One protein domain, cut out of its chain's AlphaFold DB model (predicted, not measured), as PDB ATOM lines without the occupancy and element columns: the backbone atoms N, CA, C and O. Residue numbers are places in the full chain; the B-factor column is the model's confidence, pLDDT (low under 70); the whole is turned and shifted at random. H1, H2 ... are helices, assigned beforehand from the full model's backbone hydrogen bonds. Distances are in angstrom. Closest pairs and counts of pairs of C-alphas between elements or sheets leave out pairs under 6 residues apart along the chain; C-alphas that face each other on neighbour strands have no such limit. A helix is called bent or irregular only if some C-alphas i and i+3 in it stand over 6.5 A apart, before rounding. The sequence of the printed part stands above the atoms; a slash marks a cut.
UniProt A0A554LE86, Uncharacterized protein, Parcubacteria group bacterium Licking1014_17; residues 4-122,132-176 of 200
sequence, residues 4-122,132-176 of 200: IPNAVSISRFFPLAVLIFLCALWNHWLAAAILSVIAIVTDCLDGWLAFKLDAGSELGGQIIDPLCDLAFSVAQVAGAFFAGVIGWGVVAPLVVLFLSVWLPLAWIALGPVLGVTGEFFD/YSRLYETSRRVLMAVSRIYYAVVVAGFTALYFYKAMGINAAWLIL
ATOM      1  N   ILE A   4      28.979  12.944  34.749       44.72
ATOM      2  CA  ILE A   4      28.491  13.996  33.847       44.72
ATOM      3  C   ILE A   4      27.069  14.466  34.214       44.72
ATOM      4  O   ILE A   4      26.865  15.676  34.230       44.72
ATOM      5  N   PRO A   5      26.111  13.588  34.585       44.94
ATOM      6  CA  PRO A   5      24.773  14.056  34.955       44.94
ATOM      7  C   PRO A   5      24.778  14.894  36.249       44.94
ATOM      8  O   PRO A   5      24.179  15.960  36.303       44.94
ATOM      9  N   ASN A   6      25.553  14.471  37.257       51.94
ATOM     10  CA  ASN A   6      25.560  15.077  38.598       51.94
ATOM     11  C   ASN A   6      26.164  16.488  38.667       51.94
ATOM     12  O   ASN A   6      25.702  17.323  39.443       51.94
ATOM     13  N   ALA A   7      27.200  16.773  37.876       50.84
ATOM     14  CA  ALA A   7      27.803  18.106  37.852       50.84
ATOM     15  C   ALA A   7      26.897  19.126  37.142       50.84
ATOM     16  O   ALA A   7      26.857  20.292  37.535       50.84
ATOM     17  N   VAL A   8      26.138  18.682  36.133       51.62
ATOM     18  CA  VAL A   8      25.210  19.537  35.383       51.62
ATOM     19  C   VAL A   8      24.025  19.946  36.256       51.62
ATOM     20  O   VAL A   8      23.726  21.141  36.301       51.62
ATOM     21  N   SER A   9      23.443  19.024  37.035       57.03
ATOM     22  CA  SER A   9      22.360  19.345  37.977       57.03
ATOM     23  C   SER A   9      22.798  20.364  39.036       57.03
ATOM     24  O   SER A   9      22.179  21.417  39.163       57.03
ATOM     25  N   ILE A  10      23.937  20.159  39.710       58.31
ATOM     26  CA  ILE A  10      24.437  21.121  40.716       58.31
ATOM     27  C   ILE A  10      24.766  22.483  40.078       58.31
ATOM     28  O   ILE A  10      24.403  23.527  40.625       58.31
ATOM     29  N   SER A  11      25.410  22.488  38.904       58.22
ATOM     30  CA  SER A  11      25.794  23.725  38.202       58.22
ATOM     31  C   SER A  11      24.605  24.544  37.694       58.22
ATOM     32  O   SER A  11      24.754  25.743  37.469       58.22
ATOM     33  N   ARG A  12      23.429  23.924  37.524       65.12
ATOM     34  CA  ARG A  12      22.223  24.569  36.988       65.12
ATOM     35  C   ARG A  12      21.198  24.911  38.069       65.12
ATOM     36  O   ARG A  12      20.630  26.001  38.027       65.12
ATOM     37  N   PHE A  13      20.973  24.026  39.036       68.50
ATOM     38  CA  PHE A  13      19.916  24.200  40.035       68.50
ATOM     39  C   PHE A  13      20.256  25.248  41.090       68.50
ATOM     40  O   PHE A  13      19.390  26.046  41.447       68.50
ATOM     41  N   PHE A  14      21.510  25.313  41.547       75.44
ATOM     42  CA  PHE A  14      21.891  26.292  42.566       75.44
ATOM     43  C   PHE A  14      21.778  27.740  42.052       75.44
ATOM     44  O   PHE A  14      21.129  28.554  42.714       75.44
ATOM     45  N   PRO A  15      22.293  28.085  40.851       82.50
ATOM     46  CA  PRO A  15      22.089  29.420  40.292       82.50
ATOM     47  C   PRO A  15      20.619  29.727  40.008       82.50
ATOM     48  O   PRO A  15      20.187  30.852  40.233       82.50
ATOM     49  N   LEU A  16      19.837  28.747  39.544       86.06
ATOM     50  CA  LEU A  16      18.421  28.954  39.237       86.06
ATOM     51  C   LEU A  16      17.601  29.247  40.500       86.06
ATOM     52  O   LEU A  16      16.801  30.181  40.500       86.06
ATOM     53  N   ALA A  17      17.854  28.521  41.592       88.31
ATOM     54  CA  ALA A  17      17.257  28.798  42.896       88.31
ATOM     55  C   ALA A  17      17.618  30.215  43.385       88.31
ATOM     56  O   ALA A  17      16.738  30.980  43.779       88.31
ATOM     57  N   VAL A  18      18.892  30.610  43.281       90.94
ATOM     58  CA  VAL A  18      19.340  31.968  43.639       90.94
ATOM     59  C   VAL A  18      18.652  33.033  42.777       90.94
ATOM     60  O   VAL A  18      18.187  34.038  43.310       90.94
ATOM     61  N   LEU A  19      18.535  32.822  41.464       92.38
ATOM     62  CA  LEU A  19      17.864  33.765  40.565       92.38
ATOM     63  C   LEU A  19      16.380  33.924  40.902       92.38
ATOM     64  O   LEU A  19      15.892  35.050  40.940       92.38
ATOM     65  N   ILE A  20      15.674  32.833  41.205       92.81
ATOM     66  CA  ILE A  20      14.265  32.887  41.628       92.81
ATOM     67  C   ILE A  20      14.120  33.692  42.914       92.81
ATOM     68  O   ILE A  20      13.266  34.578  42.985       92.81
ATOM     69  N   PHE A  21      14.983  33.429  43.897       94.62
ATOM     70  CA  PHE A  21      15.015  34.180  45.147       94.62
ATOM     71  C   PHE A  21      15.216  35.682  44.901       94.62
ATOM     72  O   PHE A  21      14.437  36.491  45.404       94.62
ATOM     73  N   LEU A  22      16.214  36.060  44.096       94.94
ATOM     74  CA  LEU A  22      16.510  37.463  43.786       94.94
ATOM     75  C   LEU A  22      15.373  38.138  43.007       94.94
ATOM     76  O   LEU A  22      14.997  39.266  43.326       94.94
ATOM     77  N   CYS A  23      14.783  37.450  42.025       94.56
ATOM     78  CA  CYS A  23      13.628  37.961  41.291       94.56
ATOM     79  C   CYS A  23      12.436  38.206  42.220       94.56
ATOM     80  O   CYS A  23      11.806  39.258  42.126       94.56
ATOM     81  N   ALA A  24      12.139  37.278  43.132       93.25
ATOM     82  CA  ALA A  24      11.075  37.456  44.116       93.25
ATOM     83  C   ALA A  24      11.382  38.616  45.080       93.25
ATOM     84  O   ALA A  24      10.523  39.465  45.306       93.25
ATOM     85  N   LEU A  25      12.618  38.706  45.581       93.31
ATOM     86  CA  LEU A  25      13.063  39.759  46.497       93.31
ATOM     87  C   LEU A  25      12.927  41.166  45.892       93.31
ATOM     88  O   LEU A  25      12.524  42.102  46.579       93.31
ATOM     89  N   TRP A  26      13.228  41.313  44.602       94.25
ATOM     90  CA  TRP A  26      13.093  42.576  43.868       94.25
ATOM     91  C   TRP A  26      11.730  42.764  43.195       94.25
ATOM     92  O   TRP A  26      11.577  43.638  42.345       94.25
ATOM     93  N   ASN A  27      10.712  41.998  43.594       91.56
ATOM     94  CA  ASN A  27       9.341  42.102  43.085       91.56
ATOM     95  C   ASN A  27       9.190  41.824  41.573       91.56
ATOM     96  O   ASN A  27       8.178  42.179  40.964       91.56
ATOM     97  N   HIS A  28      10.154  41.149  40.945       95.19
ATOM     98  CA  HIS A  28      10.056  40.648  39.572       95.19
ATOM     99  C   HIS A  28       9.270  39.328  39.533       95.19
ATOM    100  O   HIS A  28       9.778  38.274  39.146       95.19
ATOM    101  N   TRP A  29       8.000  39.393  39.930       93.44
ATOM    102  CA  TRP A  29       7.133  38.234  40.165       93.44
ATOM    103  C   TRP A  29       6.943  37.335  38.947       93.44
ATOM    104  O   TRP A  29       6.999  36.114  39.064       93.44
ATOM    105  N   LEU A  30       6.761  37.934  37.766       93.38
ATOM    106  CA  LEU A  30       6.591  37.170  36.532       93.38
ATOM    107  C   LEU A  30       7.866  36.398  36.178       93.38
ATOM    108  O   LEU A  30       7.791  35.238  35.787       93.38
ATOM    109  N   ALA A  31       9.034  37.024  36.359       93.75
ATOM    110  CA  ALA A  31      10.317  36.372  36.125       93.75
ATOM    111  C   ALA A  31      10.533  35.222  37.115       93.75
ATOM    112  O   ALA A  31      10.882  34.125  36.690       93.75
ATOM    113  N   ALA A  32      10.241  35.435  38.404       93.50
ATOM    114  CA  ALA A  32      10.301  34.381  39.416       93.50
ATOM    115  C   ALA A  32       9.381  33.198  39.059       93.50
ATOM    116  O   ALA A  32       9.824  32.055  39.093       93.50
ATOM    117  N   ALA A  33       8.139  33.459  38.634       93.06
ATOM    118  CA  ALA A  33       7.198  32.415  38.223       93.06
ATOM    119  C   ALA A  33       7.683  31.630  36.991       93.06
ATOM    120  O   ALA A  33       7.652  30.401  36.991       93.06
ATOM    121  N   ILE A  34       8.158  32.322  35.949       94.31
ATOM    122  CA  ILE A  34       8.667  31.681  34.727       94.31
ATOM    123  C   ILE A  34       9.900  30.831  35.035       94.31
ATOM    124  O   ILE A  34       9.975  29.685  34.595       94.31
ATOM    125  N   LEU A  35      10.850  31.362  35.811       92.94
ATOM    126  CA  LEU A  35      12.035  30.616  36.234       92.94
ATOM    127  C   LEU A  35      11.651  29.387  37.064       92.94
ATOM    128  O   LEU A  35      12.236  28.323  36.857       92.94
ATOM    129  N   SER A  36      10.634  29.494  37.927       90.94
ATOM    130  CA  SER A  36      10.130  28.340  38.667       90.94
ATOM    131  C   SER A  36       9.554  27.262  37.744       90.94
ATOM    132  O   SER A  36       9.867  26.085  37.903       90.94
ATOM    133  N   VAL A  37       8.764  27.645  36.735       91.50
ATOM    134  CA  VAL A  37       8.229  26.700  35.738       91.50
ATOM    135  C   VAL A  37       9.358  26.030  34.953       91.50
ATOM    136  O   VAL A  37       9.336  24.814  34.773       91.50
ATOM    137  N   ILE A  38      10.367  26.794  34.525       89.56
ATOM    138  CA  ILE A  38      11.536  26.252  33.817       89.56
ATOM    139  C   ILE A  38      12.253  25.210  34.680       89.56
ATOM    140  O   ILE A  38      12.630  24.157  34.165       89.56
ATOM    141  N   ALA A  39      12.418  25.469  35.978       85.31
ATOM    142  CA  ALA A  39      13.046  24.524  36.893       85.31
ATOM    143  C   ALA A  39      12.257  23.211  37.002       85.31
ATOM    144  O   ALA A  39      12.842  22.147  36.826       85.31
ATOM    145  N   ILE A  40      10.933  23.288  37.193       84.12
ATOM    146  CA  ILE A  40      10.049  22.109  37.274       84.12
ATOM    147  C   ILE A  40      10.133  21.277  35.988       84.12
ATOM    148  O   ILE A  40      10.257  20.053  36.033       84.12
ATOM    149  N   VAL A  41      10.076  21.936  34.827       84.00
ATOM    150  CA  VAL A  41      10.153  21.261  33.523       84.00
ATOM    151  C   VAL A  41      11.524  20.616  33.317       84.00
ATOM    152  O   VAL A  41      11.599  19.508  32.788       84.00
ATOM    153  N   THR A  42      12.600  21.284  33.740       78.62
ATOM    154  CA  THR A  42      13.965  20.757  33.605       78.62
ATOM    155  C   THR A  42      14.184  19.540  34.502       78.62
ATOM    156  O   THR A  42      14.734  18.552  34.032       78.62
ATOM    157  N   ASP A  43      13.676  19.564  35.735       74.50
ATOM    158  CA  ASP A  43      13.726  18.424  36.660       74.50
ATOM    159  C   ASP A  43      13.002  17.188  36.094       74.50
ATOM    160  O   ASP A  43      13.539  16.079  36.041       74.50
ATOM    161  N   CYS A  44      11.804  17.396  35.532       71.88
ATOM    162  CA  CYS A  44      11.064  16.334  34.849       71.88
ATOM    163  C   CYS A  44      11.830  15.768  33.641       71.88
ATOM    164  O   CYS A  44      11.763  14.565  33.365       71.88
ATOM    165  N   LEU A  45      12.544  16.627  32.908       71.81
ATOM    166  CA  LEU A  45      13.330  16.225  31.746       71.81
ATOM    167  C   LEU A  45      14.561  15.402  32.150       71.81
ATOM    168  O   LEU A  45      14.840  14.391  31.502       71.81
ATOM    169  N   ASP A  46      15.252  15.789  33.223       67.56
ATOM    170  CA  ASP A  46      16.413  15.064  33.751       67.56
ATOM    171  C   ASP A  46      15.997  13.679  34.277       67.56
ATOM    172  O   ASP A  46      16.640  12.673  33.955       67.56
ATOM    173  N   GLY A  47      14.851  13.585  34.960       65.38
ATOM    174  CA  GLY A  47      14.266  12.308  35.385       65.38
ATOM    175  C   GLY A  47      13.884  11.391  34.213       65.38
ATOM    176  O   GLY A  47      14.142  10.184  34.247       65.38
ATOM    177  N   TRP A  48      13.318  11.950  33.136       63.91
ATOM    178  CA  TRP A  48      13.015  11.191  31.915       63.91
ATOM    179  C   TRP A  48      14.284  10.714  31.198       63.91
ATOM    180  O   TRP A  48      14.340   9.579  30.713       63.91
ATOM    181  N   LEU A  49      15.321  11.551  31.150       62.56
ATOM    182  CA  LEU A  49      16.595  11.214  30.524       62.56
ATOM    183  C   LEU A  49      17.340  10.123  31.310       62.56
ATOM    184  O   LEU A  49      17.894   9.209  30.700       62.56
ATOM    185  N   ALA A  50      17.288  10.160  32.645       63.69
ATOM    186  CA  ALA A  50      17.861   9.132  33.512       63.69
ATOM    187  C   ALA A  50      17.200   7.758  33.306       63.69
ATOM    188  O   ALA A  50      17.905   6.751  33.211       63.69
ATOM    189  N   PHE A  51      15.870   7.722  33.153       61.09
ATOM    190  CA  PHE A  51      15.127   6.502  32.811       61.09
ATOM    191  C   PHE A  51      15.536   5.942  31.444       61.09
ATOM    192  O   PHE A  51      15.656   4.733  31.267       61.09
ATOM    193  N   LYS A  52      15.785   6.820  30.467       59.59
ATOM    194  CA  LYS A  52      16.105   6.421  29.091       59.59
ATOM    195  C   LYS A  52      17.551   5.951  28.902       59.59
ATOM    196  O   LYS A  52      17.831   5.245  27.937       59.59
ATOM    197  N   LEU A  53      18.461   6.362  29.785       59.16
ATOM    198  CA  LEU A  53      19.894   6.061  29.701       59.16
ATOM    199  C   LEU A  53      20.351   4.934  30.639       59.16
ATOM    200  O   LEU A  53      21.547   4.650  30.668       59.16
ATOM    201  N   ASP A  54      19.439   4.323  31.406       55.88
ATOM    202  CA  ASP A  54      19.738   3.286  32.413       55.88
ATOM    203  C   ASP A  54      20.892   3.695  33.360       55.88
ATOM    204  O   ASP A  54      21.723   2.904  33.803       55.88
ATOM    205  N   ALA A  55      20.983   5.004  33.622       52.38
ATOM    206  CA  ALA A  55      22.113   5.663  34.271       52.38
ATOM    207  C   ALA A  55      21.732   6.213  35.654       52.38
ATOM    208  O   ALA A  55      22.229   7.261  36.074       52.38
ATOM    209  N   GLY A  56      20.850   5.511  36.371       52.94
ATOM    210  CA  GLY A  56      20.528   5.822  37.761       52.94
ATOM    211  C   GLY A  56      21.761   5.630  38.643       52.94
ATOM    212  O   GLY A  56      22.152   4.504  38.936       52.94
ATOM    213  N   SER A  57      22.417   6.720  39.046       53.38
ATOM    214  CA  SER A  57      23.508   6.648  40.023       53.38
ATOM    215  C   SER A  57      22.937   6.731  41.440       53.38
ATOM    216  O   SER A  57      22.153   7.634  41.728       53.38
ATOM    217  N   GLU A  58      23.345   5.822  42.333       51.78
ATOM    218  CA  GLU A  58      22.924   5.845  43.746       51.78
ATOM    219  C   GLU A  58      23.266   7.177  44.429       51.78
ATOM    220  O   GLU A  58      22.473   7.678  45.212       51.78
ATOM    221  N   LEU A  59      24.396   7.803  44.083       49.47
ATOM    222  CA  LEU A  59      24.814   9.087  44.657       49.47
ATOM    223  C   LEU A  59      24.007  10.288  44.137       49.47
ATOM    224  O   LEU A  59      23.699  11.192  44.907       49.47
ATOM    225  N   GLY A  60      23.670  10.316  42.845       51.75
ATOM    226  CA  GLY A  60      22.858  11.390  42.263       51.75
ATOM    227  C   GLY A  60      21.422  11.361  42.769       51.75
ATOM    228  O   GLY A  60      20.960  12.331  43.361       51.75
ATOM    229  N   GLY A  61      20.772  10.200  42.655       56.16
ATOM    230  CA  GLY A  61      19.359  10.055  43.007       56.16
ATOM    231  C   GLY A  61      19.060  10.056  44.508       56.16
ATOM    232  O   GLY A  61      17.949  10.392  44.908       56.16
ATOM    233  N   GLN A  62      20.014   9.670  45.366       54.72
ATOM    234  CA  GLN A  62      19.761   9.589  46.814       54.72
ATOM    235  C   GLN A  62      20.226  10.822  47.595       54.72
ATOM    236  O   GLN A  62      19.766  11.009  48.719       54.72
ATOM    237  N   ILE A  63      21.125  11.647  47.042       58.97
ATOM    238  CA  ILE A  63      21.730  12.770  47.783       58.97
ATOM    239  C   ILE A  63      21.605  14.098  47.036       58.97
ATOM    240  O   ILE A  63      21.265  15.102  47.660       58.97
ATOM    241  N   ILE A  64      21.851  14.131  45.725       65.44
ATOM    242  CA  ILE A  64      21.881  15.393  44.969       65.44
ATOM    243  C   ILE A  64      20.476  15.861  44.587       65.44
ATOM    244  O   ILE A  64      20.186  17.043  44.784       65.44
ATOM    245  N   ASP A  65      19.596  14.962  44.140       68.31
ATOM    246  CA  ASP A  65      18.202  15.314  43.816       68.31
ATOM    247  C   ASP A  65      17.468  15.920  45.033       68.31
ATOM    248  O   ASP A  65      16.969  17.043  44.931       68.31
ATOM    249  N   PRO A  66      17.507  15.306  46.239       67.44
ATOM    250  CA  PRO A  66      16.858  15.887  47.412       67.44
ATOM    251  C   PRO A  66      17.468  17.229  47.857       67.44
ATOM    252  O   PRO A  66      16.772  18.066  48.435       67.44
ATOM    253  N   LEU A  67      18.763  17.457  47.599       71.06
ATOM    254  CA  LEU A  67      19.433  18.723  47.913       71.06
ATOM    255  C   LEU A  67      18.989  19.847  46.966       71.06
ATOM    256  O   LEU A  67      18.806  20.987  47.401       71.06
ATOM    257  N   CYS A  68      18.809  19.533  45.682       75.44
ATOM    258  CA  CYS A  68      18.318  20.483  44.684       75.44
ATOM    259  C   CYS A  68      16.859  20.861  44.964       75.44
ATOM    260  O   CYS A  68      16.543  22.054  45.014       75.44
ATOM    261  N   ASP A  69      16.010  19.876  45.264       77.31
ATOM    262  CA  ASP A  69      14.613  20.080  45.670       77.31
ATOM    263  C   ASP A  69      14.503  20.970  46.916       77.31
ATOM    264  O   ASP A  69      13.666  21.881  47.002       77.31
ATOM    265  N   LEU A  70      15.395  20.747  47.886       81.31
ATOM    266  CA  LEU A  70      15.491  21.568  49.086       81.31
ATOM    267  C   LEU A  70      15.857  23.015  48.751       81.31
ATOM    268  O   LEU A  70      15.151  23.938  49.163       81.31
ATOM    269  N   ALA A  71      16.947  23.219  48.009       84.69
ATOM    270  CA  ALA A  71      17.432  24.550  47.654       84.69
ATOM    271  C   ALA A  71      16.360  25.349  46.902       84.69
ATOM    272  O   ALA A  71      16.137  26.529  47.183       84.69
ATOM    273  N   PHE A  72      15.649  24.684  45.996       87.06
ATOM    274  CA  PHE A  72      14.594  25.278  45.196       87.06
ATOM    275  C   PHE A  72      13.359  25.664  46.025       87.06
ATOM    276  O   PHE A  72      12.847  26.782  45.912       87.06
ATOM    277  N   SER A  73      12.909  24.770  46.911       88.50
ATOM    278  CA  SER A  73      11.798  25.048  47.830       88.50
ATOM    279  C   SER A  73      12.129  26.202  48.774       88.50
ATOM    280  O   SER A  73      11.324  27.117  48.954       88.50
ATOM    281  N   VAL A  74      13.335  26.190  49.348       90.81
ATOM    282  CA  VAL A  74      13.810  27.236  50.262       90.81
ATOM    283  C   VAL A  74      13.904  28.575  49.545       90.81
ATOM    284  O   VAL A  74      13.431  29.568  50.090       90.81
ATOM    285  N   ALA A  75      14.446  28.620  48.328       91.81
ATOM    286  CA  ALA A  75      14.547  29.855  47.557       91.81
ATOM    287  C   ALA A  75      13.179  30.509  47.314       91.81
ATOM    288  O   ALA A  75      13.039  31.719  47.504       91.81
ATOM    289  N   GLN A  76      12.159  29.719  46.959       91.75
ATOM    290  CA  GLN A  76      10.810  30.240  46.741       91.75
ATOM    291  C   GLN A  76      10.156  30.742  48.039       91.75
ATOM    292  O   GLN A  76       9.621  31.856  48.108       91.75
ATOM    293  N   VAL A  77      10.227  29.947  49.109       92.94
ATOM    294  CA  VAL A  77       9.657  30.334  50.408       92.94
ATOM    295  C   VAL A  77      10.364  31.578  50.952       92.94
ATOM    296  O   VAL A  77       9.703  32.538  51.351       92.94
ATOM    297  N   ALA A  78      11.698  31.604  50.915       94.00
ATOM    298  CA  ALA A  78      12.502  32.729  51.377       94.00
ATOM    299  C   ALA A  78      12.232  33.986  50.545       94.00
ATOM    300  O   ALA A  78      12.008  35.050  51.117       94.00
ATOM    301  N   GLY A  79      12.185  33.875  49.215       92.94
ATOM    302  CA  GLY A  79      11.912  35.009  48.331       92.94
ATOM    303  C   GLY A  79      10.556  35.646  48.630       92.94
ATOM    304  O   GLY A  79      10.452  36.861  48.766       92.94
ATOM    305  N   ALA A  80       9.525  34.821  48.836       90.31
ATOM    306  CA  ALA A  80       8.195  35.298  49.209       90.31
ATOM    307  C   ALA A  80       8.156  35.924  50.616       90.31
ATOM    308  O   ALA A  80       7.447  36.908  50.834       90.31
ATOM    309  N   PHE A  81       8.892  35.354  51.573       93.06
ATOM    310  CA  PHE A  81       8.963  35.849  52.947       93.06
ATOM    311  C   PHE A  81       9.690  37.192  53.039       93.06
ATOM    312  O   PHE A  81       9.148  38.149  53.586       93.06
ATOM    313  N   PHE A  82      10.888  37.296  52.458       93.38
ATOM    314  CA  PHE A  82      11.689  38.520  52.509       93.38
ATOM    315  C   PHE A  82      11.098  39.656  51.674       93.38
ATOM    316  O   PHE A  82      11.262  40.818  52.032       93.38
ATOM    317  N   ALA A  83      10.344  39.340  50.622       89.56
ATOM    318  CA  ALA A  83       9.556  40.332  49.898       89.56
ATOM    319  C   ALA A  83       8.242  40.721  50.615       89.56
ATOM    320  O   ALA A  83       7.451  41.500  50.086       89.56
ATOM    321  N   GLY A  84       7.977  40.171  51.807       88.62
ATOM    322  CA  GLY A  84       6.820  40.516  52.637       88.62
ATOM    323  C   GLY A  84       5.478  39.991  52.118       88.62
ATOM    324  O   GLY A  84       4.429  40.460  52.556       88.62
ATOM    325  N   VAL A  85       5.479  39.035  51.183       88.44
ATOM    326  CA  VAL A  85       4.247  38.441  50.631       88.44
ATOM    327  C   VAL A  85       3.629  37.444  51.606       88.44
ATOM    328  O   VAL A  85       2.404  37.355  51.703       88.44
ATOM    329  N   ILE A  86       4.468  36.704  52.330       88.56
ATOM    330  CA  ILE A  86       4.049  35.751  53.359       88.56
ATOM    331  C   ILE A  86       4.697  36.091  54.700       88.56
ATOM    332  O   ILE A  86       5.811  36.604  54.755       88.56
ATOM    333  N   GLY A  87       3.999  35.783  55.792       87.69
ATOM    334  CA  GLY A  87       4.501  35.968  57.152       87.69
ATOM    335  C   GLY A  87       4.782  34.650  57.870       87.69
ATOM    336  O   GLY A  87       4.587  33.556  57.335       87.69
ATOM    337  N   TRP A  88       5.162  34.757  59.143       86.25
ATOM    338  CA  TRP A  88       5.442  33.607  60.008       86.25
ATOM    339  C   TRP A  88       4.275  32.625  60.154       86.25
ATOM    340  O   TRP A  88       4.515  31.437  60.337       86.25
ATOM    341  N   GLY A  89       3.029  33.087  59.997       85.25
ATOM    342  CA  GLY A  89       1.847  32.218  60.006       85.25
ATOM    343  C   GLY A  89       1.821  31.172  58.883       85.25
ATOM    344  O   GLY A  89       1.137  30.168  59.021       85.25
ATOM    345  N   VAL A  90       2.580  31.381  57.800       85.94
ATOM    346  CA  VAL A  90       2.761  30.407  56.709       85.94
ATOM    347  C   VAL A  90       4.116  29.711  56.830       85.94
ATOM    348  O   VAL A  90       4.197  28.490  56.716       85.94
ATOM    349  N   VAL A  91       5.180  30.469  57.110       88.44
ATOM    350  CA  VAL A  91       6.545  29.926  57.172       88.44
ATOM    351  C   VAL A  91       6.708  28.910  58.301       88.44
ATOM    352  O   VAL A  91       7.270  27.845  58.067       88.44
ATOM    353  N   ALA A  92       6.204  29.184  59.509       87.69
ATOM    354  CA  ALA A  92       6.399  28.277  60.639       87.69
ATOM    355  C   ALA A  92       5.729  26.901  60.420       87.69
ATOM    356  O   ALA A  92       6.423  25.896  60.581       87.69
ATOM    357  N   PRO A  93       4.456  26.803  59.977       88.50
ATOM    358  CA  PRO A  93       3.862  25.514  59.619       88.50
ATOM    359  C   PRO A  93       4.617  24.774  58.512       88.50
ATOM    360  O   PRO A  93       4.803  23.562  58.616       88.50
ATOM    361  N   LEU A  94       5.090  25.484  57.480       88.56
ATOM    362  CA  LEU A  94       5.881  24.874  56.407       88.56
ATOM    363  C   LEU A  94       7.202  24.306  56.928       88.56
ATOM    364  O   LEU A  94       7.561  23.193  56.564       88.56
ATOM    365  N   VAL A  95       7.897  25.021  57.816       89.38
ATOM    366  CA  VAL A  95       9.133  24.532  58.446       89.38
ATOM    367  C   VAL A  95       8.857  23.311  59.324       89.38
ATOM    368  O   VAL A  95       9.610  22.343  59.267       89.38
ATOM    369  N   VAL A  96       7.770  23.304  60.100       89.75
ATOM    370  CA  VAL A  96       7.391  22.131  60.909       89.75
ATOM    371  C   VAL A  96       7.101  20.925  60.014       89.75
ATOM    372  O   VAL A  96       7.632  19.840  60.260       89.75
ATOM    373  N   LEU A  97       6.314  21.112  58.949       87.19
ATOM    374  CA  LEU A  97       6.003  20.055  57.988       87.19
ATOM    375  C   LEU A  97       7.274  19.549  57.296       87.19
ATOM    376  O   LEU A  97       7.492  18.341  57.221       87.19
ATOM    377  N   PHE A  98       8.150  20.464  56.887       87.62
ATOM    378  CA  PHE A  98       9.453  20.149  56.323       87.62
ATOM    379  C   PHE A  98      10.268  19.259  57.269       87.62
ATOM    380  O   PHE A  98      10.649  18.149  56.903       87.62
ATOM    381  N   LEU A  99      10.479  19.687  58.515       88.31
ATOM    382  CA  LEU A  99      11.263  18.926  59.488       88.31
ATOM    383  C   LEU A  99      10.639  17.556  59.788       88.31
ATOM    384  O   LEU A  99      11.369  16.572  59.903       88.31
ATOM    385  N   SER A 100       9.305  17.466  59.845       86.00
ATOM    386  CA  SER A 100       8.590  16.209  60.108       86.00
ATOM    387  C   SER A 100       8.780  15.145  59.021       86.00
ATOM    388  O   SER A 100       8.664  13.956  59.308       86.00
ATOM    389  N   VAL A 101       9.104  15.555  57.790       85.50
ATOM    390  CA  VAL A 101       9.324  14.654  56.649       85.50
ATOM    391  C   VAL A 101      10.815  14.412  56.415       85.50
ATOM    392  O   VAL A 101      11.242  13.274  56.215       85.50
ATOM    393  N   TRP A 102      11.619  15.471  56.466       83.50
ATOM    394  CA  TRP A 102      13.019  15.427  56.052       83.50
ATOM    395  C   TRP A 102      13.969  14.915  57.134       83.50
ATOM    396  O   TRP A 102      14.955  14.268  56.787       83.50
ATOM    397  N   LEU A 103      13.679  15.114  58.428       85.75
ATOM    398  CA  LEU A 103      14.509  14.537  59.497       85.75
ATOM    399  C   LEU A 103      14.449  12.999  59.515       85.75
ATOM    400  O   LEU A 103      15.516  12.383  59.524       85.75
ATOM    401  N   PRO A 104      13.265  12.348  59.449       84.56
ATOM    402  CA  PRO A 104      13.202  10.891  59.332       84.56
ATOM    403  C   PRO A 104      13.890  10.371  58.069       84.56
ATOM    404  O   PRO A 104      14.561   9.343  58.111       84.56
ATOM    405  N   LEU A 105      13.760  11.089  56.949       80.31
ATOM    406  CA  LEU A 105      14.389  10.697  55.693       80.31
ATOM    407  C   LEU A 105      15.920  10.777  55.767       80.31
ATOM    408  O   LEU A 105      16.602   9.830  55.376       80.31
ATOM    409  N   ALA A 106      16.452  11.869  56.321       80.62
ATOM    410  CA  ALA A 106      17.881  12.038  56.555       80.62
ATOM    411  C   ALA A 106      18.419  10.965  57.508       80.62
ATOM    412  O   ALA A 106      19.479  10.402  57.250       80.62
ATOM    413  N   TRP A 107      17.673  10.626  58.563       80.69
ATOM    414  CA  TRP A 107      18.032   9.536  59.472       80.69
ATOM    415  C   TRP A 107      18.091   8.181  58.763       80.69
ATOM    416  O   TRP A 107      19.065   7.449  58.912       80.69
ATOM    417  N   ILE A 108      17.083   7.855  57.950       76.56
ATOM    418  CA  ILE A 108      17.039   6.607  57.174       76.56
ATOM    419  C   ILE A 108      18.201   6.535  56.180       76.56
ATOM    420  O   ILE A 108      18.786   5.466  56.022       76.56
ATOM    421  N   ALA A 109      18.543   7.650  55.532       73.44
ATOM    422  CA  ALA A 109      19.618   7.715  54.547       73.44
ATOM    423  C   ALA A 109      21.021   7.680  55.180       73.44
ATOM    424  O   ALA A 109      21.904   6.990  54.677       73.44
ATOM    425  N   LEU A 110      21.235   8.407  56.281       69.50
ATOM    426  CA  LEU A 110      22.546   8.554  56.924       69.50
ATOM    427  C   LEU A 110      22.820   7.493  57.992       69.50
ATOM    428  O   LEU A 110      23.980   7.202  58.257       69.50
ATOM    429  N   GLY A 111      21.791   6.894  58.593       71.25
ATOM    430  CA  GLY A 111      21.924   5.891  59.655       71.25
ATOM    431  C   GLY A 111      22.865   4.727  59.307       71.25
ATOM    432  O   GLY A 111      23.744   4.428  60.118       71.25
ATOM    433  N   PRO A 112      22.761   4.124  58.105       69.06
ATOM    434  CA  PRO A 112      23.698   3.100  57.639       69.06
ATOM    435  C   PRO A 112      25.130   3.607  57.466       69.06
ATOM    436  O   PRO A 112      26.079   2.911  57.815       69.06
ATOM    437  N   VAL A 113      25.295   4.832  56.964       67.31
ATOM    438  CA  VAL A 113      26.611   5.447  56.718       67.31
ATOM    439  C   VAL A 113      27.317   5.803  58.024       67.31
ATOM    440  O   VAL A 113      28.530   5.653  58.138       67.31
ATOM    441  N   LEU A 114      26.558   6.258  59.019       67.62
ATOM    442  CA  LEU A 114      27.067   6.648  60.331       67.62
ATOM    443  C   LEU A 114      27.286   5.447  61.267       67.62
ATOM    444  O   LEU A 114      27.664   5.643  62.417       67.62
ATOM    445  N   GLY A 115      27.020   4.217  60.809       64.50
ATOM    446  CA  GLY A 115      27.120   3.002  61.625       64.50
ATOM    447  C   GLY A 115      26.053   2.888  62.720       64.50
ATOM    448  O   GLY A 115      26.031   1.908  63.455       64.50
ATOM    449  N   VAL A 116      25.125   3.846  62.802       64.81
ATOM    450  CA  VAL A 116      24.099   3.937  63.853       64.81
ATOM    451  C   VAL A 116      23.048   2.831  63.718       64.81
ATOM    452  O   VAL A 116      22.453   2.407  64.704       64.81
ATOM    453  N   THR A 117      22.826   2.314  62.507       55.72
ATOM    454  CA  THR A 117      21.923   1.172  62.292       55.72
ATOM    455  C   THR A 117      22.584  -0.176  62.579       55.72
ATOM    456  O   THR A 117      21.870  -1.152  62.775       55.72
ATOM    457  N   GLY A 118      23.921  -0.257  62.620       49.88
ATOM    458  CA  GLY A 118      24.642  -1.511  62.870       49.88
ATOM    459  C   GLY A 118      24.338  -2.094  64.251       49.88
ATOM    460  O   GLY A 118      24.101  -3.287  64.372       49.88
ATOM    461  N   GLU A 119      24.210  -1.249  65.274       49.31
ATOM    462  CA  GLU A 119      23.958  -1.700  66.652       49.31
ATOM    463  C   GLU A 119      22.515  -2.178  66.909       49.31
ATOM    464  O   GLU A 119      22.284  -2.939  67.845       49.31
ATOM    465  N   PHE A 120      21.545  -1.782  66.074       49.88
ATOM    466  CA  PHE A 120      20.149  -2.244  66.170       49.88
ATOM    467  C   PHE A 120      19.886  -3.571  65.438       49.88
ATOM    468  O   PHE A 120      18.890  -4.232  65.731       49.88
ATOM    469  N   PHE A 121      20.736  -3.942  64.472       49.44
ATOM    470  CA  PHE A 121      20.528  -5.101  63.591       49.44
ATOM    471  C   PHE A 121      21.625  -6.171  63.690       49.44
ATOM    472  O   PHE A 121      21.361  -7.322  63.348       49.44
ATOM    473  N   ASP A 122      22.825  -5.836  64.174       47.78
ATOM    474  CA  ASP A 122      23.918  -6.788  64.392       47.78
ATOM    475  C   ASP A 122      23.922  -7.278  65.846       47.78
ATOM    476  O   ASP A 122      24.763  -6.941  66.681       47.78
ATOM    477  N   TYR A 132      12.873  -6.540  60.975       68.62
ATOM    478  CA  TYR A 132      12.485  -5.156  60.694       68.62
ATOM    479  C   TYR A 132      12.908  -4.668  59.302       68.62
ATOM    480  O   TYR A 132      12.569  -3.538  58.942       68.62
ATOM    481  N   SER A 133      13.588  -5.482  58.483       73.12
ATOM    482  CA  SER A 133      14.046  -5.062  57.148       73.12
ATOM    483  C   SER A 133      12.881  -4.634  56.247       73.12
ATOM    484  O   SER A 133      12.923  -3.580  55.612       73.12
ATOM    485  N   ARG A 134      11.771  -5.386  56.270       77.00
ATOM    486  CA  ARG A 134      10.547  -5.055  55.521       77.00
ATOM    487  C   ARG A 134       9.878  -3.779  56.022       77.00
ATOM    488  O   ARG A 134       9.376  -3.000  55.211       77.00
ATOM    489  N   LEU A 135       9.852  -3.568  57.338       76.06
ATOM    490  CA  LEU A 135       9.286  -2.366  57.957       76.06
ATOM    491  C   LEU A 135      10.110  -1.127  57.598       76.06
ATOM    492  O   LEU A 135       9.534  -0.108  57.216       76.06
ATOM    493  N   TYR A 136      11.438  -1.234  57.646       76.88
ATOM    494  CA  TYR A 136      12.361  -0.181  57.234       76.88
ATOM    495  C   TYR A 136      12.170   0.178  55.756       76.88
ATOM    496  O   TYR A 136      11.932   1.342  55.432       76.88
ATOM    497  N   GLU A 137      12.160  -0.819  54.871       78.75
ATOM    498  CA  GLU A 137      12.025  -0.595  53.431       78.75
ATOM    499  C   GLU A 137      10.654   0.003  53.071       78.75
ATOM    500  O   GLU A 137      10.549   0.914  52.245       78.75
ATOM    501  N   THR A 138       9.590  -0.453  53.741       82.56
ATOM    502  CA  THR A 138       8.237   0.102  53.581       82.56
ATOM    503  C   THR A 138       8.173   1.549  54.066       82.56
ATOM    504  O   THR A 138       7.673   2.415  53.347       82.56
ATOM    505  N   SER A 139       8.729   1.840  55.245       78.38
ATOM    506  CA  SER A 139       8.763   3.195  55.814       78.38
ATOM    507  C   SER A 139       9.556   4.152  54.929       78.38
ATOM    508  O   SER A 139       9.094   5.256  54.645       78.38
ATOM    509  N   ARG A 140      10.707   3.706  54.411       80.38
ATOM    510  CA  ARG A 140      11.531   4.461  53.462       80.38
ATOM    511  C   ARG A 140      10.743   4.826  52.206       80.38
ATOM    512  O   ARG A 140      10.753   5.986  51.803       80.38
ATOM    513  N   ARG A 141      10.025   3.874  51.601       81.62
ATOM    514  CA  ARG A 141       9.202   4.133  50.402       81.62
ATOM    515  C   ARG A 141       8.079   5.129  50.671       81.62
ATOM    516  O   ARG A 141       7.873   6.029  49.862       81.62
ATOM    517  N   VAL A 142       7.382   4.989  51.799       83.62
ATOM    518  CA  VAL A 142       6.310   5.915  52.196       83.62
ATOM    519  C   VAL A 142       6.867   7.322  52.406       83.62
ATOM    520  O   VAL A 142       6.330   8.270  51.842       83.62
ATOM    521  N   LEU A 143       7.973   7.466  53.140       82.94
ATOM    522  CA  LEU A 143       8.601   8.767  53.386       82.94
ATOM    523  C   LEU A 143       9.094   9.432  52.094       82.94
ATOM    524  O   LEU A 143       8.861  10.623  51.911       82.94
ATOM    525  N   MET A 144       9.688   8.667  51.174       81.31
ATOM    526  CA  MET A 144      10.084   9.171  49.851       81.31
ATOM    527  C   MET A 144       8.877   9.607  49.007       81.31
ATOM    528  O   MET A 144       8.955  10.577  48.260       81.31
ATOM    529  N   ALA A 145       7.743   8.907  49.095       82.75
ATOM    530  CA  ALA A 145       6.530   9.320  48.392       82.75
ATOM    531  C   ALA A 145       5.949  10.613  48.992       82.75
ATOM    532  O   ALA A 145       5.612  11.541  48.257       82.75
ATOM    533  N   VAL A 146       5.882  10.695  50.324       84.38
ATOM    534  CA  VAL A 146       5.395  11.876  51.049       84.38
ATOM    535  C   VAL A 146       6.275  13.095  50.775       84.38
ATOM    536  O   VAL A 146       5.736  14.172  50.526       84.38
ATOM    537  N   SER A 147       7.604  12.946  50.756       82.12
ATOM    538  CA  SER A 147       8.524  14.057  50.475       82.12
ATOM    539  C   SER A 147       8.345  14.622  49.068       82.12
ATOM    540  O   SER A 147       8.298  15.842  48.908       82.12
ATOM    541  N   ARG A 148       8.148  13.765  48.059       82.06
ATOM    542  CA  ARG A 148       7.894  14.193  46.671       82.06
ATOM    543  C   ARG A 148       6.563  14.924  46.527       82.06
ATOM    544  O   ARG A 148       6.496  15.934  45.830       82.06
ATOM    545  N   ILE A 149       5.516  14.454  47.209       84.56
ATOM    546  CA  ILE A 149       4.214  15.140  47.231       84.56
ATOM    547  C   ILE A 149       4.347  16.502  47.916       84.56
ATOM    548  O   ILE A 149       3.889  17.503  47.372       84.56
ATOM    549  N   TYR A 150       4.998  16.550  49.082       86.50
ATOM    550  CA  TYR A 150       5.272  17.794  49.799       86.50
ATOM    551  C   TYR A 150       5.996  18.803  48.900       86.50
ATOM    552  O   TYR A 150       5.539  19.937  48.757       86.50
ATOM    553  N   TYR A 151       7.078  18.370  48.249       84.44
ATOM    554  CA  TYR A 151       7.853  19.192  47.329       84.44
ATOM    555  C   TYR A 151       6.981  19.745  46.199       84.44
ATOM    556  O   TYR A 151       6.912  20.960  46.018       84.44
ATOM    557  N   ALA A 152       6.242  18.876  45.502       85.38
ATOM    558  CA  ALA A 152       5.376  19.276  44.398       85.38
ATOM    559  C   ALA A 152       4.317  20.305  44.828       85.38
ATOM    560  O   ALA A 152       4.097  21.291  44.127       85.38
ATOM    561  N   VAL A 153       3.692  20.108  45.994       87.56
ATOM    562  CA  VAL A 153       2.677  21.026  46.532       87.56
ATOM    563  C   VAL A 153       3.282  22.386  46.869       87.56
ATOM    564  O   VAL A 153       2.729  23.411  46.467       87.56
ATOM    565  N   VAL A 154       4.416  22.415  47.575       88.69
ATOM    566  CA  VAL A 154       5.091  23.667  47.946       88.69
ATOM    567  C   VAL A 154       5.525  24.412  46.691       88.69
ATOM    568  O   VAL A 154       5.165  25.572  46.499       88.69
ATOM    569  N   VAL A 155       6.233  23.742  45.793       88.75
ATOM    570  CA  VAL A 155       6.751  24.352  44.572       88.75
ATOM    571  C   VAL A 155       5.633  24.883  43.678       88.75
ATOM    572  O   VAL A 155       5.697  26.040  43.252       88.75
ATOM    573  N   ALA A 156       4.598  24.084  43.412       89.75
ATOM    574  CA  ALA A 156       3.477  24.521  42.585       89.75
ATOM    575  C   ALA A 156       2.708  25.672  43.250       89.75
ATOM    576  O   ALA A 156       2.359  26.646  42.579       89.75
ATOM    577  N   GLY A 157       2.496  25.603  44.568       90.44
ATOM    578  CA  GLY A 157       1.814  26.643  45.335       90.44
ATOM    579  C   GLY A 157       2.543  27.988  45.296       90.44
ATOM    580  O   GLY A 157       1.921  29.018  45.033       90.44
ATOM    581  N   PHE A 158       3.865  27.994  45.489       91.62
ATOM    582  CA  PHE A 158       4.668  29.220  45.421       91.62
ATOM    583  C   PHE A 158       4.841  29.744  43.994       91.62
ATOM    584  O   PHE A 158       4.779  30.955  43.779       91.62
ATOM    585  N   THR A 159       4.953  28.857  43.004       92.19
ATOM    586  CA  THR A 159       4.947  29.253  41.588       92.19
ATOM    587  C   THR A 159       3.638  29.963  41.234       92.19
ATOM    588  O   THR A 159       3.651  31.041  40.634       92.19
ATOM    589  N   ALA A 160       2.498  29.410  41.663       91.06
ATOM    590  CA  ALA A 160       1.193  30.033  41.477       91.06
ATOM    591  C   ALA A 160       1.093  31.372  42.224       91.06
ATOM    592  O   ALA A 160       0.630  32.353  41.647       91.06
ATOM    593  N   LEU A 161       1.578  31.451  43.470       91.38
ATOM    594  CA  LEU A 161       1.632  32.705  44.230       91.38
ATOM    595  C   LEU A 161       2.376  33.800  43.458       91.38
ATOM    596  O   LEU A 161       1.871  34.919  43.359       91.38
ATOM    597  N   TYR A 162       3.552  33.494  42.909       92.56
ATOM    598  CA  TYR A 162       4.323  34.448  42.113       92.56
ATOM    599  C   TYR A 162       3.573  34.883  40.859       92.56
ATOM    600  O   TYR A 162       3.540  36.071  40.546       92.56
ATOM    601  N   PHE A 163       2.902  33.952  40.185       92.75
ATOM    602  CA  PHE A 163       2.086  34.266  39.018       92.75
ATOM    603  C   PHE A 163       0.919  35.204  39.366       92.75
ATOM    604  O   PHE A 163       0.724  36.230  38.715       92.75
ATOM    605  N   TYR A 164       0.195  34.932  40.453       89.94
ATOM    606  CA  TYR A 164      -0.878  35.810  40.920       89.94
ATOM    607  C   TYR A 164      -0.365  37.184  41.352       89.94
ATOM    608  O   TYR A 164      -0.989  38.203  41.050       89.94
ATOM    609  N   LYS A 165       0.792  37.236  42.019       89.56
ATOM    610  CA  LYS A 165       1.405  38.505  42.413       89.56
ATOM    611  C   LYS A 165       1.827  39.324  41.191       89.56
ATOM    612  O   LYS A 165       1.651  40.541  41.198       89.56
ATOM    613  N   ALA A 166       2.290  38.670  40.124       90.81
ATOM    614  CA  ALA A 166       2.574  39.315  38.841       90.81
ATOM    615  C   ALA A 166       1.322  39.927  38.190       90.81
ATOM    616  O   ALA A 166       1.417  40.962  37.538       90.81
ATOM    617  N   MET A 167       0.149  39.332  38.413       89.19
ATOM    618  CA  MET A 167      -1.147  39.861  37.967       89.19
ATOM    619  C   MET A 167      -1.696  40.982  38.867       89.19
ATOM    620  O   MET A 167      -2.809  41.454  38.647       89.19
ATOM    621  N   GLY A 168      -0.955  41.401  39.899       85.06
ATOM    622  CA  GLY A 168      -1.406  42.407  40.865       85.06
ATOM    623  C   GLY A 168      -2.414  41.881  41.893       85.06
ATOM    624  O   GLY A 168      -2.979  42.663  42.655       85.06
ATOM    625  N   ILE A 169      -2.635  40.565  41.954       84.19
ATOM    626  CA  ILE A 169      -3.573  39.945  42.890       84.19
ATOM    627  C   ILE A 169      -2.865  39.720  44.231       84.19
ATOM    628  O   ILE A 169      -1.796  39.107  44.305       84.19
ATOM    629  N   ASN A 170      -3.478  40.172  45.330       70.81
ATOM    630  CA  ASN A 170      -3.021  39.829  46.678       70.81
ATOM    631  C   ASN A 170      -3.452  38.395  47.032       70.81
ATOM    632  O   ASN A 170      -4.472  38.159  47.672       70.81
ATOM    633  N   ALA A 171      -2.640  37.437  46.592       64.50
ATOM    634  CA  ALA A 171      -2.885  36.000  46.667       64.50
ATOM    635  C   ALA A 171      -2.307  35.300  47.912       64.50
ATOM    636  O   ALA A 171      -2.287  34.073  47.962       64.50
ATOM    637  N   ALA A 172      -1.864  36.036  48.940       58.12
ATOM    638  CA  ALA A 172      -1.294  35.438  50.158       58.12
ATOM    639  C   ALA A 172      -2.247  34.428  50.843       58.12
ATOM    640  O   ALA A 172      -1.806  33.480  51.486       58.12
ATOM    641  N   TRP A 173      -3.555  34.602  50.643       58.50
ATOM    642  CA  TRP A 173      -4.628  33.748  51.156       58.50
ATOM    643  C   TRP A 173      -4.762  32.391  50.453       58.50
ATOM    644  O   TRP A 173      -5.393  31.498  51.004       58.50
ATOM    645  N   LEU A 174      -4.174  32.217  49.264       59.72
ATOM    646  CA  LEU A 174      -4.280  30.982  48.474       59.72
ATOM    647  C   LEU A 174      -3.355  29.857  48.969       59.72
ATOM    648  O   LEU A 174      -3.561  28.706  48.600       59.72
ATOM    649  N   ILE A 175      -2.359  30.168  49.807       59.56
ATOM    650  CA  ILE A 175      -1.410  29.175  50.348       59.56
ATOM    651  C   ILE A 175      -1.942  28.511  51.632       59.56
ATOM    652  O   ILE A 175      -1.433  27.476  52.055       59.56
ATOM    653  N   LEU A 176      -3.000  29.049  52.247       55.56
ATOM    654  CA  LEU A 176      -3.613  28.464  53.439       55.56
ATOM    655  C   LEU A 176      -4.995  27.885  53.115       55.56
ATOM    656  O   LEU A 176      -5.840  28.609  52.589       55.56
TER     657      LEU A 176
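What this domain is: This is residues 4 to 122 and 132 to 176 of the 200 residues of an uncharacterized protein of Parcubacteria group bacterium Licking1014_17 (UniProt A0A554LE86). Five long helices make an up-and-down bundle that fans out: H1, H3 and H4 stand in a row, and H2 and H6 cover one side of that row. H6, the longest helix, runs slantwise behind H3 and H4 and comes together with H2 near one end of the bundle, while the two diverge toward the other end. The short H7 packs on H6 near the crowded end, and residues 110 to 115 stick out at the far end, just before the small H5. The printed part has 164 residues with seven named helices, H1 to H7 in chain order, and no named strand: the class is all helix. It is compact, with a radius of gyration of the C-alphas of 17.6 A, and spans 59 by 37 by 21 A.

Where its parts are: H1, residues 4 to 25, begins at C-alpha 4 at (28.491, 13.996, 33.847) and is 32.6 A long; it is neither bent nor irregular, but only just, with C-alphas 11 and 14 at 6.4 A. H2, residues 29 to 52, is 34.9 A long. H3, residues 58 to 82, is 35.6 A long and only just irregular: C-alphas 62 and 65 are 6.6 A apart. H4, residues 88 to 110, is 30.5 A long and has a kink of 27 degrees near residue 101. H5, residues 118 to 121, is 5.5 A long. H6, residues 133 to 166, is 49.4 A long and ends at C-alpha 166 at (2.574, 39.315, 38.841). H7, residues 172 to 175, is 6.3 A long and ends at C-alpha 175 at (-1.410, 29.175, 50.348).

How they stand to each other: In the bundle of H1, H2, H3, H4 and H6, each helix runs against the one before it. H6 is the hub, touching four helices. H6 touches H2 with residues 155 to 166 of H6 and 29 to 37 of H2 alone; the closest C-alphas, Trp 29 and Ala 166, are 4.9 A apart, and the tilt of 33 degrees, opposite ways, is only just shallow. H6 touches H3, where the C-alphas of Ser 73 and Val 155 come closest at 6.0 A; they run the same way at 34.9 degrees, only just short of steep. H6 touches H4, closest at the C-alphas of Val 101 and Ser 147, 6.3 A, with a shallow tilt of 32 degrees, opposite ways. H6 touches H7, closest at the C-alphas of Gly 157 and Ile 175, 6.5 A. H1 touches H3, the same way at a shallow tilt of 8 degrees, with the C-alphas of Phe 21 and Gly 79 closest at 4.5 A. H1 and H2 form a helical hairpin at a shallow tilt of 16 degrees, touching with residues 29 to 39 of H2 alone; the C-alphas of Ile 20 and Ala 32 are closest, 4.8 A apart. H3 and H4 form another helical hairpin, only just touching, with 3 pairs of C-alphas within 8 A, the closest those of Val 77 and Val 91 at 7.5 A. H2 and H3 are near each other, and H1 and H4 are apart. H5 touches no helix. In H2 and H6 every O i to N i+4 pair is within hydrogen-bond range; H1 has 15 of 18, H3 19 of 21 and H4 17 of 19, and H5 and H7 are too short for such a pair.

The domain as a whole: The two C-alphas farthest apart, those of Asp 122 and Gly 168, are 60.1 A apart. Residues 123 to 131 are not printed, and C-alphas 122 and 132 are 12.1 A apart across this cut, which lies in the link from H5 to H6. Of the links printed whole, H4 to H5 is short and the others are tight. The mean pLDDT of the printed part is 77.8; it is under 70 in residues 4 to 13, 46 to 66, 110, 112 to 122, 132 and 171 to 176.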